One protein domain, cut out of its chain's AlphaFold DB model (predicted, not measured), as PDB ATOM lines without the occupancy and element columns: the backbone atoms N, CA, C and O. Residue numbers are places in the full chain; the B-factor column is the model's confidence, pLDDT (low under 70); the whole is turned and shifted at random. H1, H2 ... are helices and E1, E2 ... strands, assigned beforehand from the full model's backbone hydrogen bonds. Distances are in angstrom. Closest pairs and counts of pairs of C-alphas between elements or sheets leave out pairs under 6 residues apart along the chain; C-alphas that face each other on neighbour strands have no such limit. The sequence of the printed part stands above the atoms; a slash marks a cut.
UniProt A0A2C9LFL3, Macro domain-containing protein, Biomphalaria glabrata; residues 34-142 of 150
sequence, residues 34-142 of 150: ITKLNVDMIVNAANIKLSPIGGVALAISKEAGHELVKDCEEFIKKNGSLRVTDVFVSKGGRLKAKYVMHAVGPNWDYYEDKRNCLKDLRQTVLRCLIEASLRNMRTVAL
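This is residues 34 to 142 of the 150 residues of the protein "Macro domain-containing protein" of Biomphalaria glabrata (UniProt A0A2C9LFL3). A three-stranded sheet is the middle layer, with H1 and H2 over one face and the long helix H3 over the other; residues 110 to 115, where H3 begins, stick out. It is three layers, helices on both faces of a sheet. The printed part has 109 residues, with three named helices and three named strands in the order E1, H1, H2, E2, E3, H3. The sheet, E1 E3 E2, is mixed, and so is the class, helices and strands; the whole is compact, with a radius of gyration of the C-alphas of 13.4 A, spanning 40 by 29 by 25 A.

Start at inner strand E3, residues 99 to 104. Its parallel neighbour is E1, residues 41 to 46; N 44 and O 101 are within hydrogen-bond range at 2.8 A. E2, residues 87 to 91, makes an antiparallel hairpin with E3; N 102 and O 88 are within range at 2.7 A. H1, residues 55 to 64, is over E1 and E3 at a height over the sheet of 9.2 A; its closest C-alphas to E1 are Ala 57 and Asn 44, 5.7 A. On the same face, H2, residues 66 to 79, is over E2 at 8.3 A; the closest C-alphas are Asp 71 and Ser 90, 6.3 A. On the opposite face, H3, residues 114 to 134, runs along the strands, at 18 degrees to E3 on the local plane; Thr 124 and Ala 103 have the closest C-alphas, 6.7 A. In H1, H2 and H3 every O i to N i+4 pair is within hydrogen-bond range.

Find C-alpha 41 at (1.857, -30.414, 47.389), where E1 begins, 14.9 A long. E3 spans 16.1 A, E2 13.6 A, H1 14.5 A and H2 20.0 A. H3 runs 30.1 A to C-alpha 134 at (-7.159, -36.912, 53.023).

The C-alphas farthest apart, Arg 94 and Asp 113, are 39.9 A apart. The printed part has no cut, no link is long, and no printed residue is under 70.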
ATOM      1  N   ILE A  34       5.984 -20.579  42.848       97.44
ATOM      2  CA  ILE A  34       5.365 -21.817  43.339       97.44
ATOM      3  C   ILE A  34       6.081 -23.079  42.832       97.44
ATOM      4  O   ILE A  34       6.150 -24.064  43.559       97.44
ATOM      5  N   THR A  35       6.699 -23.033  41.644       98.06
ATOM      6  CA  THR A  35       7.381 -24.193  41.044       98.06
ATOM      7  C   THR A  35       8.698 -24.548  41.738       98.06
ATOM      8  O   THR A  35       9.227 -25.641  41.556       98.06
ATOM      9  N   LYS A  36       9.238 -23.637  42.559       97.94
ATOM     10  CA  LYS A  36      10.512 -23.815  43.274       97.94
ATOM     11  C   LYS A  36      10.332 -24.164  44.752       97.94
ATOM     12  O   LYS A  36      11.328 -24.369  45.449       97.94
ATOM     13  N   LEU A  37       9.091 -24.218  45.240       97.50
ATOM     14  CA  LEU A  37       8.793 -24.508  46.639       97.50
ATOM     15  C   LEU A  37       9.042 -25.985  46.963       97.50
ATOM     16  O   LEU A  37       8.594 -26.875  46.247       97.50
ATOM     17  N   ASN A  38       9.732 -26.230  48.077       97.00
ATOM     18  CA  ASN A  38       9.869 -27.559  48.664       97.00
ATOM     19  C   ASN A  38       8.730 -27.776  49.670       97.00
ATOM     20  O   ASN A  38       8.846 -27.403  50.837       97.00
ATOM     21  N   VAL A  39       7.606 -28.282  49.175       97.44
ATOM     22  CA  VAL A  39       6.388 -28.593  49.937       97.44
ATOM     23  C   VAL A  39       5.854 -29.939  49.466       97.44
ATOM     24  O   VAL A  39       6.213 -30.394  48.386       97.44
ATOM     25  N   ASP A  40       4.987 -30.587  50.236       98.19
ATOM     26  CA  ASP A  40       4.438 -31.881  49.824       98.19
ATOM     27  C   ASP A  40       3.565 -31.738  48.567       98.19
ATOM     28  O   ASP A  40       3.632 -32.575  47.666       98.19
ATOM     29  N   MET A  41       2.795 -30.649  48.480       98.44
ATOM     30  CA  MET A  41       1.857 -30.414  47.389       98.44
ATOM     31  C   MET A  41       1.792 -28.941  46.985       98.44
ATOM     32  O   MET A  41       1.742 -28.045  47.830       98.44
ATOM     33  N   ILE A  42       1.740 -28.681  45.681       98.62
ATOM     34  CA  ILE A  42       1.384 -27.362  45.146       98.62
ATOM     35  C   ILE A  42       0.011 -27.425  44.483       98.62
ATOM     36  O   ILE A  42      -0.360 -28.449  43.911       98.62
ATOM     37  N   VAL A  43      -0.736 -26.326  44.535       98.62
ATOM     38  CA  VAL A  43      -1.998 -26.188  43.805       98.62
ATOM     39  C   VAL A  43      -1.748 -25.472  42.482       98.62
ATOM     40  O   VAL A  43      -1.135 -24.406  42.432       98.62
ATOM     41  N   ASN A  44      -2.248 -26.055  41.403       98.19
ATOM     42  CA  ASN A  44      -2.372 -25.428  40.103       98.19
ATOM     43  C   ASN A  44      -3.778 -24.820  39.961       98.19
ATOM     44  O   ASN A  44      -4.767 -25.505  40.220       98.19
ATOM     45  N   ALA A  45      -3.873 -23.564  39.517       97.06
ATOM     46  CA  ALA A  45      -5.142 -22.974  39.092       97.06
ATOM     47  C   ALA A  45      -5.448 -23.459  37.666       97.06
ATOM     48  O   ALA A  45      -4.866 -22.967  36.699       97.06
ATOM     49  N   ALA A  46      -6.301 -24.476  37.558       96.94
ATOM     50  CA  ALA A  46      -6.567 -25.204  36.324       96.94
ATOM     51  C   ALA A  46      -7.917 -24.818  35.700       96.94
ATOM     52  O   ALA A  46      -8.824 -24.343  36.382       96.94
ATOM     53  N   ASN A  47      -8.062 -25.084  34.402       95.81
ATOM     54  CA  ASN A  47      -9.358 -25.088  33.723       95.81
ATOM     55  C   ASN A  47      -9.966 -26.499  33.697       95.81
ATOM     56  O   ASN A  47      -9.301 -27.493  33.993       95.81
ATOM     57  N   ILE A  48     -11.228 -26.576  33.272       96.88
ATOM     58  CA  ILE A  48     -12.018 -27.815  33.211       96.88
ATOM     59  C   ILE A  48     -11.418 -28.918  32.322       96.88
ATOM     60  O   ILE A  48     -11.765 -30.085  32.483       96.88
ATOM     61  N   LYS A  49     -10.516 -28.569  31.393       97.38
ATOM     62  CA  LYS A  49      -9.850 -29.509  30.476       97.38
ATOM     63  C   LYS A  49      -8.445 -29.901  30.936       97.38
ATOM     64  O   LYS A  49      -7.738 -30.553  30.179       97.38
ATOM     65  N   LEU A  50      -8.009 -29.450  32.117       96.81
ATOM     66  CA  LEU A  50      -6.649 -29.647  32.634       96.81
ATOM     67  C   LEU A  50      -5.533 -29.250  31.646       96.81
ATOM     68  O   LEU A  50      -4.406 -29.732  31.740       96.81
ATOM     69  N   SER A  51      -5.823 -28.337  30.715       95.31
ATOM     70  CA  SER A  51      -4.882 -27.937  29.669       95.31
ATOM     71  C   SER A  51      -4.123 -26.672  30.089       95.31
ATOM     72  O   SER A  51      -4.758 -25.663  30.410       95.31
ATOM     73  N   PRO A  52      -2.780 -26.672  30.123       91.56
ATOM     74  CA  PRO A  52      -2.006 -25.517  30.567       91.56
ATOM     75  C   PRO A  52      -1.958 -24.421  29.488       91.56
ATOM     76  O   PRO A  52      -1.030 -24.362  28.688       91.56
ATOM     77  N   ILE A  53      -2.943 -23.520  29.495       88.94
ATOM     78  CA  ILE A  53      -3.072 -22.441  28.495       88.94
ATOM     79  C   ILE A  53      -2.307 -21.153  28.848       88.94
ATOM     80  O   ILE A  53      -2.092 -20.304  27.988       88.94
ATOM     81  N   GLY A  54      -1.881 -20.979  30.104       92.94
ATOM     82  CA  GLY A  54      -1.198 -19.759  30.536       92.94
ATOM     83  C   GLY A  54      -0.959 -19.667  32.042       92.94
ATOM     84  O   GLY A  54      -1.201 -20.613  32.793       92.94
ATOM     85  N   GLY A  55      -0.455 -18.508  32.475       94.50
ATOM     86  CA  GLY A  55      -0.294 -18.152  33.885       94.50
ATOM     87  C   GLY A  55       0.486 -19.182  34.707       94.50
ATOM     88  O   GLY A  55       1.501 -19.727  34.270       94.50
ATOM     89  N   VAL A  56      -0.005 -19.444  35.922       96.50
ATOM     90  CA  VAL A  56       0.619 -20.402  36.842       96.50
ATOM     91  C   VAL A  56       0.567 -21.838  36.307       96.50
ATOM     92  O   VAL A  56       1.528 -22.574  36.503       96.50
ATOM     93  N   ALA A  57      -0.483 -22.215  35.568       96.38
ATOM     94  CA  ALA A  57      -0.617 -23.552  34.990       96.38
ATOM     95  C   ALA A  57       0.475 -23.848  33.962       96.38
ATOM     96  O   ALA A  57       1.082 -24.917  33.997       96.38
ATOM     97  N   LEU A  58       0.781 -22.876  33.098       96.56
ATOM     98  CA  LEU A  58       1.865 -22.999  32.128       96.56
ATOM     99  C   LEU A  58       3.246 -23.005  32.798       96.56
ATOM    100  O   LEU A  58       4.141 -23.723  32.362       96.56
ATOM    101  N   ALA A  59       3.440 -22.221  33.862       97.81
ATOM    102  CA  ALA A  59       4.693 -22.245  34.615       97.81
ATOM    103  C   ALA A  59       4.919 -23.608  35.296       97.81
ATOM    104  O   ALA A  59       6.018 -24.158  35.229       97.81
ATOM    105  N   ILE A  60       3.869 -24.164  35.909       98.25
ATOM    106  CA  ILE A  60       3.889 -25.486  36.540       98.25
ATOM    107  C   ILE A  60       4.169 -26.575  35.499       98.25
ATOM    108  O   ILE A  60       5.065 -27.384  35.726       98.25
ATOM    109  N   SER A  61       3.477 -26.581  34.352       97.81
ATOM    110  CA  SER A  61       3.667 -27.621  33.329       97.81
ATOM    111  C   SER A  61       5.068 -27.604  32.716       97.81
ATOM    112  O   SER A  61       5.679 -28.660  32.549       97.81
ATOM    113  N   LYS A  62       5.624 -26.415  32.449       98.00
ATOM    114  CA  LYS A  62       6.997 -26.266  31.941       98.00
ATOM    115  C   LYS A  62       8.028 -26.854  32.904       98.00
ATOM    116  O   LYS A  62       8.920 -27.586  32.476       98.00
ATOM    117  N   GLU A  63       7.902 -26.554  34.195       98.31
ATOM    118  CA  GLU A  63       8.843 -27.050  35.200       98.31
ATOM    119  C   GLU A  63       8.670 -28.560  35.433       98.31
ATOM    120  O   GLU A  63       9.644 -29.307  35.327       98.31
ATOM    121  N   ALA A  64       7.433 -29.014  35.674       98.00
ATOM    122  CA  ALA A  64       7.103 -30.411  35.960       98.00
ATOM    123  C   ALA A  64       7.467 -31.356  34.811       98.00
ATOM    124  O   ALA A  64       7.902 -32.482  35.049       98.00
ATOM    125  N   GLY A  65       7.346 -30.882  33.570       97.50
ATOM    126  CA  GLY A  65       7.641 -31.652  32.373       97.50
ATOM    127  C   GLY A  65       6.438 -32.379  31.793       97.50
ATOM    128  O   GLY A  65       5.311 -32.273  32.267       97.50
ATOM    129  N   HIS A  66       6.710 -33.112  30.715       96.06
ATOM    130  CA  HIS A  66       5.685 -33.713  29.868       96.06
ATOM    131  C   HIS A  66       4.847 -34.785  30.589       96.06
ATOM    132  O   HIS A  66       3.701 -35.002  30.215       96.06
ATOM    133  N   GLU A  67       5.391 -35.423  31.629       94.69
ATOM    134  CA  GLU A  67       4.685 -36.426  32.437       94.69
ATOM    135  C   GLU A  67       3.435 -35.844  33.109       94.69
ATOM    136  O   GLU A  67       2.379 -36.464  33.070       94.69
ATOM    137  N   LEU A  68       3.511 -34.611  33.626       97.19
ATOM    138  CA  LEU A  68       2.357 -33.941  34.234       97.19
ATOM    139  C   LEU A  68       1.219 -33.741  33.225       97.19
ATOM    140  O   LEU A  68       0.044 -33.887  33.557       97.19
ATOM    141  N   VAL A  69       1.573 -33.365  31.993       96.50
ATOM    142  CA  VAL A  69       0.595 -33.119  30.926       96.50
ATOM    143  C   VAL A  69      -0.057 -34.432  30.499       96.50
ATOM    144  O   VAL A  69      -1.278 -34.474  30.382       96.50
ATOM    145  N   LYS A  70       0.725 -35.513  30.374       96.62
ATOM    146  CA  LYS A  70       0.201 -36.856  30.089       96.62
ATOM    147  C   LYS A  70      -0.788 -37.327  31.157       96.62
ATOM    148  O   LYS A  70      -1.890 -37.727  30.799       96.62
ATOM    149  N   ASP A  71      -0.456 -37.189  32.446       96.31
ATOM    150  CA  ASP A  71      -1.366 -37.536  33.553       96.31
ATOM    151  C   ASP A  71      -2.717 -36.795  33.431       96.31
ATOM    152  O   ASP A  71      -3.786 -37.369  33.651       96.31
ATOM    153  N   CYS A  72      -2.676 -35.510  33.062       97.56
ATOM    154  CA  CYS A  72      -3.871 -34.690  32.860       97.56
ATOM    155  C   CYS A  72      -4.692 -35.141  31.644       97.56
ATOM    156  O   CYS A  72      -5.915 -35.258  31.734       97.56
ATOM    157  N   GLU A  73      -4.039 -35.397  30.511       97.62
ATOM    158  CA  GLU A  73      -4.688 -35.847  29.277       97.62
ATOM    159  C   GLU A  73      -5.343 -37.221  29.449       97.62
ATOM    160  O   GLU A  73      -6.493 -37.414  29.047       97.62
ATOM    161  N   GLU A  74      -4.656 -38.161  30.100       97.88
ATOM    162  CA  GLU A  74      -5.192 -39.484  30.421       97.88
ATOM    163  C   GLU A  74      -6.409 -39.391  31.344       97.88
ATOM    164  O   GLU A  74      -7.422 -40.060  31.111       97.88
ATOM    165  N   PHE A  75      -6.353 -38.515  32.354       98.25
ATOM    166  CA  PHE A  75      -7.488 -38.269  33.235       98.25
ATOM    167  C   PHE A  75      -8.705 -37.749  32.460       98.25
ATOM    168  O   PHE A  75      -9.796 -38.299  32.622       98.25
ATOM    169  N   ILE A  76      -8.529 -36.737  31.603       98.25
ATOM    170  CA  ILE A  76      -9.622 -36.160  30.802       98.25
ATOM    171  C   ILE A  76     -10.174 -37.181  29.808       98.25
ATOM    172  O   ILE A  76     -11.390 -37.300  29.665       98.25
ATOM    173  N   LYS A  77      -9.307 -37.962  29.155       98.06
ATOM    174  CA  LYS A  77      -9.725 -39.018  28.225       98.06
ATOM    175  C   LYS A  77     -10.600 -40.068  28.912       98.06
ATOM    176  O   LYS A  77     -11.531 -40.578  28.298       98.06
ATOM    177  N   LYS A  78     -10.303 -40.392  30.173       98.06
ATOM    178  CA  LYS A  78     -11.023 -41.413  30.943       98.06
ATOM    179  C   LYS A  78     -12.292 -40.890  31.624       98.06
ATOM    180  O   LYS A  78     -13.272 -41.623  31.688       98.06
ATOM    181  N   ASN A  79     -12.269 -39.671  32.162       97.81
ATOM    182  CA  ASN A  79     -13.316 -39.166  33.062       97.81
ATOM    183  C   ASN A  79     -14.121 -37.995  32.477       97.81
ATOM    184  O   ASN A  79     -15.116 -37.584  33.068       97.81
ATOM    185  N   GLY A  80     -13.705 -37.451  31.333       97.69
ATOM    186  CA  GLY A  80     -14.271 -36.230  30.773       97.69
ATOM    187  C   GLY A  80     -13.741 -34.963  31.447       97.69
ATOM    188  O   GLY A  80     -12.745 -34.975  32.169       97.69
ATOM    189  N   SER A  81     -14.398 -33.836  31.162       97.69
ATOM    190  CA  SER A  81     -14.030 -32.536  31.737       97.69
ATOM    191  C   SER A  81     -14.431 -32.434  33.207       97.69
ATOM    192  O   SER A  81     -15.477 -32.933  33.618       97.69
ATOM    193  N   LEU A  82     -13.616 -31.726  33.983       98.00
ATOM    194  CA  LEU A  82     -13.932 -31.348  35.358       98.00
ATOM    195  C   LEU A  82     -15.003 -30.249  35.391       98.00
ATOM    196  O   LEU A  82     -15.244 -29.561  34.399       98.00
ATOM    197  N   ARG A  83     -15.625 -30.037  36.549       98.06
ATOM    198  CA  ARG A  83     -16.532 -28.909  36.799       98.06
ATOM    199  C   ARG A  83     -15.866 -27.874  37.694       98.06
ATOM    200  O   ARG A  83     -14.851 -28.139  38.337       98.06
ATOM    201  N   VAL A  84     -16.455 -26.681  37.764       97.88
ATOM    202  CA  VAL A  84     -16.035 -25.677  38.749       97.88
ATOM    203  C   VAL A  84     -16.108 -26.283  40.150       97.88
ATOM    204  O   VAL A  84     -17.036 -27.020  40.482       97.88
ATOM    205  N   THR A  85     -15.107 -25.968  40.967       98.31
ATOM    206  CA  THR A  85     -14.822 -26.544  42.286       98.31
ATOM    207  C   THR A  85     -14.191 -27.930  42.284       98.31
ATOM    208  O   THR A  85     -13.635 -28.305  43.313       98.31
ATOM    209  N   ASP A  86     -14.188 -28.677  41.179       98.38
ATOM    210  CA  ASP A  86     -13.535 -29.984  41.165       98.38
ATOM    211  C   ASP A  86     -12.005 -29.851  41.273       98.38
ATOM    212  O   ASP A  86     -11.392 -28.829  40.933       98.38
ATOM    213  N   VAL A  87     -11.389 -30.917  41.780       98.12
ATOM    214  CA  VAL A  87      -9.948 -31.028  41.994       98.12
ATOM    215  C   VAL A  87      -9.456 -32.379  41.483       98.12
ATOM    216  O   VAL A  87     -10.112 -33.400  41.666       98.12
ATOM    217  N   PHE A  88      -8.284 -32.385  40.859       98.25
ATOM    218  CA  PHE A  88      -7.586 -33.591  40.416       98.25
ATOM    219  C   PHE A  88      -6.152 -33.572  40.946       98.25
ATOM    220  O   PHE A  88      -5.526 -32.517  40.983       98.25
ATOM    221  N   VAL A  89      -5.616 -34.717  41.370       98.25
ATOM    222  CA  VAL A  89      -4.246 -34.815  41.893       98.25
ATOM    223  C   VAL A  89      -3.421 -35.730  41.001       98.25
ATOM    224  O   VAL A  89      -3.745 -36.908  40.859       98.25
ATOM    225  N   SER A  90      -2.324 -35.196  40.473       97.94
ATOM    226  CA  SER A  90      -1.319 -35.915  39.689       97.94
ATOM    227  C   SER A  90       0.021 -35.968  40.430       97.94
ATOM    228  O   SER A  90       0.200 -35.354  41.492       97.94
ATOM    229  N   LYS A  91       1.003 -36.670  39.855       97.38
ATOM    230  CA  LYS A  91       2.392 -36.610  40.334       97.38
ATOM    231  C   LYS A  91       3.023 -35.245  40.035       97.38
ATOM    232  O   LYS A  91       2.590 -34.519  39.144       97.38
ATOM    233  N   GLY A  92       4.075 -34.906  40.782       96.81
ATOM    234  CA  GLY A  92       4.848 -33.669  40.622       96.81
ATOM    235  C   GLY A  92       5.737 -33.588  39.375       96.81
ATOM    236  O   GLY A  92       6.225 -32.507  39.044       96.81
ATOM    237  N   GLY A  93       5.980 -34.707  38.686       96.69
ATOM    238  CA  GLY A  93       7.010 -34.786  37.648       96.69
ATOM    239  C   GLY A  93       8.372 -34.365  38.209       96.69
ATOM    240  O   GLY A  93       8.807 -34.862  39.245       96.69
ATOM    241  N   ARG A  94       9.023 -33.391  37.563       97.94
ATOM    242  CA  ARG A  94      10.324 -32.835  37.987       97.94
ATOM    243  C   ARG A  94      10.251 -31.750  39.070       97.94
ATOM    244  O   ARG A  94      11.281 -31.176  39.427       97.94
ATOM    245  N   LEU A  95       9.061 -31.407  39.564       98.25
ATOM    246  CA  LEU A  95       8.922 -30.424  40.640       98.25
ATOM    247  C   LEU A  95       9.546 -30.942  41.941       98.25
ATOM    248  O   LEU A  95       9.578 -32.138  42.208       98.25
ATOM    249  N   LYS A  96       9.963 -30.018  42.816       97.44
ATOM    250  CA  LYS A  96      10.326 -30.369  44.204       97.44
ATOM    251  C   LYS A  96       9.120 -30.849  45.017       97.44
ATOM    252  O   LYS A  96       9.294 -31.539  46.016       97.44
ATOM    253  N   ALA A  97       7.917 -30.448  44.610       97.94
ATOM    254  CA  ALA A  97       6.682 -30.913  45.213       97.94
ATOM    255  C   ALA A  97       6.343 -32.326  44.741       97.94
ATOM    256  O   ALA A  97       6.450 -32.626  43.556       97.94
ATOM    257  N   LYS A  98       5.891 -33.177  45.666       96.50
ATOM    258  CA  LYS A  98       5.567 -34.582  45.368       96.50
ATOM    259  C   LYS A  98       4.335 -34.698  44.472       96.50
ATOM    260  O   LYS A  98       4.272 -35.579  43.617       96.50
ATOM    261  N   TYR A  99       3.371 -33.799  44.669       98.38
ATOM    262  CA  TYR A  99       2.094 -33.792  43.962       98.38
ATOM    263  C   TYR A  99       1.720 -32.397  43.459       98.38
ATOM    264  O   TYR A  99       2.038 -31.381  44.089       98.38
ATOM    265  N   VAL A 100       0.969 -32.371  42.358       98.62
ATOM    266  CA  VAL A 100       0.250 -31.185  41.883       98.62
ATOM    267  C   VAL A 100      -1.242 -31.446  42.039       98.62
ATOM    268  O   VAL A 100      -1.763 -32.441  41.542       98.62
ATOM    269  N   MET A 101      -1.939 -30.550  42.736       98.69
ATOM    270  CA  MET A 101      -3.398 -30.543  42.776       98.69
ATOM    271  C   MET A 101      -3.930 -29.513  41.784       98.69
ATOM    272  O   MET A 101      -3.742 -28.314  41.959       98.69
ATOM    273  N   HIS A 102      -4.610 -29.976  40.749       98.44
ATOM    274  CA  HIS A 102      -5.262 -29.172  39.731       98.44
ATOM    275  C   HIS A 102      -6.650 -28.776  40.221       98.44
ATOM    276  O   HIS A 102      -7.554 -29.606  40.240       98.44
ATOM    277  N   ALA A 103      -6.804 -27.524  40.644       98.50
ATOM    278  CA  ALA A 103      -8.051 -27.006  41.185       98.50
ATOM    279  C   ALA A 103      -8.759 -26.117  40.163       98.50
ATOM    280  O   ALA A 103      -8.178 -25.138  39.684       98.50
ATOM    281  N   VAL A 104     -10.018 -26.439  39.860       98.19
ATOM    282  CA  VAL A 104     -10.848 -25.645  38.953       98.19
ATOM    283  C   VAL A 104     -11.551 -24.548  39.750       98.19
ATOM    284  O   VAL A 104     -12.537 -24.777  40.457       98.19
ATOM    285  N   GLY A 105     -11.006 -23.338  39.668       97.38
ATOM    286  CA  GLY A 105     -11.633 -22.142  40.225       97.38
ATOM    287  C   GLY A 105     -12.758 -21.610  39.327       97.38
ATOM    288  O   GLY A 105     -12.769 -21.894  38.127       97.38
ATOM    289  N   PRO A 106     -13.703 -20.826  39.871       97.00
ATOM    290  CA  PRO A 106     -14.678 -20.113  39.049       97.00
ATOM    291  C   PRO A 106     -13.988 -19.024  38.218       97.00
ATOM    292  O   PRO A 106     -13.029 -18.400  38.676       97.00
ATOM    293  N   ASN A 107     -14.496 -18.763  37.016       94.88
ATOM    294  CA  ASN A 107     -14.108 -17.594  36.232       94.88
ATOM    295  C   ASN A 107     -15.062 -16.440  36.572       94.88
ATOM    296  O   ASN A 107     -16.270 -16.581  36.399       94.88
ATOM    297  N   TRP A 108     -14.524 -15.313  37.048       94.25
ATOM    298  CA  TRP A 108     -15.313 -14.156  37.484       94.25
ATOM    299  C   TRP A 108     -16.308 -13.673  36.430       94.25
ATOM    300  O   TRP A 108     -17.429 -13.305  36.782       94.25
ATOM    301  N   ASP A 109     -15.929 -13.696  35.153       92.81
ATOM    302  CA  ASP A 109     -16.721 -13.121  34.065       92.81
ATOM    303  C   ASP A 109     -17.935 -13.987  33.698       92.81
ATOM    304  O   ASP A 109     -18.918 -13.467  33.181       92.81
ATOM    305  N   TYR A 110     -17.921 -15.280  34.037       94.00
ATOM    306  CA  TYR A 110     -19.003 -16.223  33.715       94.00
ATOM    307  C   TYR A 110     -20.127 -16.276  34.756       94.00
ATOM    308  O   TYR A 110     -21.077 -17.037  34.599       94.00
ATOM    309  N   TYR A 111     -20.035 -15.482  35.824       95.62
ATOM    310  CA  TYR A 111     -21.060 -15.420  36.862       95.62
ATOM    311  C   TYR A 111     -21.800 -14.090  36.787       95.62
ATOM    312  O   TYR A 111     -21.192 -13.033  36.972       95.62
ATOM    313  N   GLU A 112     -23.118 -14.149  36.602       96.25
ATOM    314  CA  GLU A 112     -24.002 -12.987  36.739       96.25
ATOM    315  C   GLU A 112     -24.002 -12.490  38.193       96.25
ATOM    316  O   GLU A 112     -23.617 -11.355  38.478       96.25
ATOM    317  N   ASP A 113     -24.324 -13.379  39.142       96.56
ATOM    318  CA  ASP A 113     -24.206 -13.092  40.572       96.56
ATOM    319  C   ASP A 113     -22.792 -13.404  41.083       96.56
ATOM    320  O   ASP A 113     -22.407 -14.556  41.327       96.56
ATOM    321  N   LYS A 114     -22.024 -12.343  41.338       95.75
ATOM    322  CA  LYS A 114     -20.665 -12.426  41.887       95.75
ATOM    323  C   LYS A 114     -20.600 -13.089  43.262       95.75
ATOM    324  O   LYS A 114     -19.560 -13.635  43.627       95.75
ATOM    325  N   ARG A 115     -21.698 -13.121  44.023       97.56
ATOM    326  CA  ARG A 115     -21.758 -13.861  45.292       97.56
ATOM    327  C   ARG A 115     -21.634 -15.362  45.061       97.56
ATOM    328  O   ARG A 115     -21.003 -16.030  45.876       97.56
ATOM    329  N   ASN A 116     -22.175 -15.889  43.963       97.50
ATOM    330  CA  ASN A 116     -22.022 -17.300  43.613       97.50
ATOM    331  C   ASN A 116     -20.585 -17.608  43.172       97.50
ATOM    332  O   ASN A 116     -20.022 -18.595  43.636       97.50
ATOM    333  N   CYS A 117     -19.930 -16.704  42.435       97.44
ATOM    334  CA  CYS A 117     -18.499 -16.836  42.129       97.44
ATOM    335  C   CYS A 117     -17.648 -16.905  43.410       97.44
ATOM    336  O   CYS A 117     -16.746 -17.730  43.525       97.44
ATOM    337  N   LEU A 118     -17.936 -16.059  44.405       97.75
ATOM    338  CA  LEU A 118     -17.217 -16.082  45.683       97.75
ATOM    339  C   LEU A 118     -17.504 -17.353  46.501       97.75
ATOM    340  O   LEU A 118     -16.600 -17.855  47.173       97.75
ATOM    341  N   LYS A 119     -18.736 -17.888  46.449       98.38
ATOM    342  CA  LYS A 119     -19.080 -19.181  47.070       98.38
ATOM    343  C   LYS A 119     -18.278 -20.318  46.441       98.38
ATOM    344  O   LYS A 119     -17.677 -21.093  47.180       98.38
ATOM    345  N   ASP A 120     -18.207 -20.366  45.116       98.38
ATOM    346  CA  ASP A 120     -17.477 -21.417  44.409       98.38
ATOM    347  C   ASP A 120     -15.970 -21.301  44.630       98.38
ATOM    348  O   ASP A 120     -15.325 -22.305  44.908       98.38
ATOM    349  N   LEU A 121     -15.403 -20.089  44.657       98.44
ATOM    350  CA  LEU A 121     -13.991 -19.892  45.001       98.44
ATOM    351  C   LEU A 121     -13.688 -20.391  46.421       98.44
ATOM    352  O   LEU A 121     -12.696 -21.091  46.645       98.44
ATOM    353  N   ARG A 122     -14.559 -20.069  47.388       98.44
ATOM    354  CA  ARG A 122     -14.446 -20.578  48.760       98.44
ATOM    355  C   ARG A 122     -14.519 -22.105  48.786       98.44
ATOM    356  O   ARG A 122     -13.741 -22.728  49.509       98.44
ATOM    357  N   GLN A 123     -15.426 -22.697  48.014       98.62
ATOM    358  CA  GLN A 123     -15.583 -24.144  47.919       98.62
ATOM    359  C   GLN A 123     -14.356 -24.811  47.283       98.62
ATOM    360  O   GLN A 123     -13.898 -25.828  47.801       98.62
ATOM    361  N   THR A 124     -13.777 -24.232  46.227       98.62
ATOM    362  CA  THR A 124     -12.536 -24.713  45.600       98.62
ATOM    363  C   THR A 124     -11.393 -24.739  46.612       98.62
ATOM    364  O   THR A 124     -10.757 -25.773  46.792       98.62
ATOM    365  N   VAL A 125     -11.165 -23.637  47.341       98.25
ATOM    366  CA  VAL A 125     -10.110 -23.577  48.371       98.25
ATOM    367  C   VAL A 125     -10.355 -24.608  49.474       98.25
ATOM    368  O   VAL A 125      -9.421 -25.290  49.892       98.25
ATOM    369  N   LEU A 126     -11.602 -24.764  49.932       97.88
ATOM    370  CA  LEU A 126     -11.945 -25.753  50.953       97.88
ATOM    371  C   LEU A 126     -11.671 -27.185  50.473       97.88
ATOM    372  O   LEU A 126     -11.065 -27.960  51.208       97.88
ATOM    373  N   ARG A 127     -12.056 -27.524  49.238       98.44
ATOM    374  CA  ARG A 127     -11.761 -28.830  48.633       98.44
ATOM    375  C   ARG A 127     -10.261 -29.079  48.535       98.44
ATOM    376  O   ARG A 127      -9.835 -30.183  48.846       98.44
ATOM    377  N   CYS A 128      -9.456 -28.065  48.210       98.44
ATOM    378  CA  CYS A 128      -8.002 -28.218  48.219       98.44
ATOM    379  C   CYS A 128      -7.455 -28.605  49.596       98.44
ATOM    380  O   CYS A 128      -6.591 -29.474  49.701       98.44
ATOM    381  N   LEU A 129      -7.955 -27.972  50.659       96.75
ATOM    382  CA  LEU A 129      -7.526 -28.279  52.024       96.75
ATOM    383  C   LEU A 129      -7.994 -29.673  52.466       96.75
ATOM    384  O   LEU A 129      -7.219 -30.401  53.085       96.75
ATOM    385  N   ILE A 130      -9.224 -30.062  52.116       97.00
ATOM    386  CA  ILE A 130      -9.767 -31.398  52.399       97.00
ATOM    387  C   ILE A 130      -8.945 -32.471  51.681       97.00
ATOM    388  O   ILE A 130      -8.475 -33.400  52.329       97.00
ATOM    389  N   GLU A 131      -8.703 -32.328  50.378       98.12
ATOM    390  CA  GLU A 131      -7.905 -33.288  49.604       98.12
ATOM    391  C   GLU A 131      -6.466 -33.411  50.116       98.12
ATOM    392  O   GLU A 131      -5.922 -34.513  50.205       98.12
ATOM    393  N   ALA A 132      -5.840 -32.293  50.494       97.19
ATOM    394  CA  ALA A 132      -4.515 -32.317  51.106       97.19
ATOM    395  C   ALA A 132      -4.528 -33.099  52.432       97.19
ATOM    396  O   ALA A 132      -3.631 -33.908  52.678       97.19
ATOM    397  N   SER A 133      -5.567 -32.904  53.253       95.44
ATOM    398  CA  SER A 133      -5.753 -33.630  54.513       95.44
ATOM    399  C   SER A 133      -5.990 -35.125  54.291       95.44
ATOM    400  O   SER A 133      -5.343 -35.934  54.949       95.44
ATOM    401  N   LEU A 134      -6.862 -35.508  53.351       97.25
ATOM    402  CA  LEU A 134      -7.159 -36.912  53.023       97.25
ATOM    403  C   LEU A 134      -5.916 -37.678  52.554       97.25
ATOM    404  O   LEU A 134      -5.806 -38.884  52.753       97.25
ATOM    405  N   ARG A 135      -4.956 -36.969  51.954       97.00
ATOM    406  CA  ARG A 135      -3.684 -37.524  51.481       97.00
ATOM    407  C   ARG A 135      -2.552 -37.418  52.504       97.00
ATOM    408  O   ARG A 135      -1.422 -37.758  52.169       97.00
ATOM    409  N   ASN A 136      -2.827 -36.966  53.729       96.06
ATOM    410  CA  ASN A 136      -1.835 -36.764  54.791       96.06
ATOM    411  C   ASN A 136      -0.688 -35.813  54.390       96.06
ATOM    412  O   ASN A 136       0.472 -36.008  54.763       96.06
ATOM    413  N   MET A 137      -0.989 -34.775  53.603       97.00
ATOM    414  CA  MET A 137      -0.009 -33.753  53.232       97.00
ATOM    415  C   MET A 137       0.228 -32.803  54.408       97.00
ATOM    416  O   MET A 137      -0.719 -32.237  54.953       97.00
ATOM    417  N   ARG A 138       1.494 -32.569  54.778       95.38
ATOM    418  CA  ARG A 138       1.835 -31.645  55.876       95.38
ATOM    419  C   ARG A 138       1.950 -30.204  55.399       95.38
ATOM    420  O   ARG A 138       1.748 -29.275  56.177       95.38
ATOM    421  N   THR A 139       2.316 -30.006  54.133       97.06
ATOM    422  CA  THR A 139       2.513 -28.680  53.540       97.06
ATOM    423  C   THR A 139       1.862 -28.579  52.166       97.06
ATOM    424  O   THR A 139       2.150 -29.365  51.266       97.06
ATOM    425  N   VAL A 140       1.005 -27.570  51.999       97.75
ATOM    426  CA  VAL A 140       0.368 -27.231  50.724       97.75
ATOM    427  C   VAL A 140       0.619 -25.764  50.387       97.75
ATOM    428  O   VAL A 140       0.477 -24.891  51.246       97.75
ATOM    429  N   ALA A 141       1.014 -25.479  49.147       98.06
ATOM    430  CA  ALA A 141       1.148 -24.114  48.647       98.06
ATOM    431  C   ALA A 141       0.036 -23.805  47.642       98.06
ATOM    432  O   ALA A 141      -0.109 -24.507  46.642       98.06
ATOM    433  N   LEU A 142      -0.726 -22.741  47.900       97.31
ATOM    434  CA  LEU A 142      -1.811 -22.285  47.034       97.31
ATOM    435  C   LEU A 142      -1.424 -20.967  46.345       97.31
ATOM    436  O   LEU A 142      -0.945 -20.055  47.026       97.31
TER     437      LEU A 142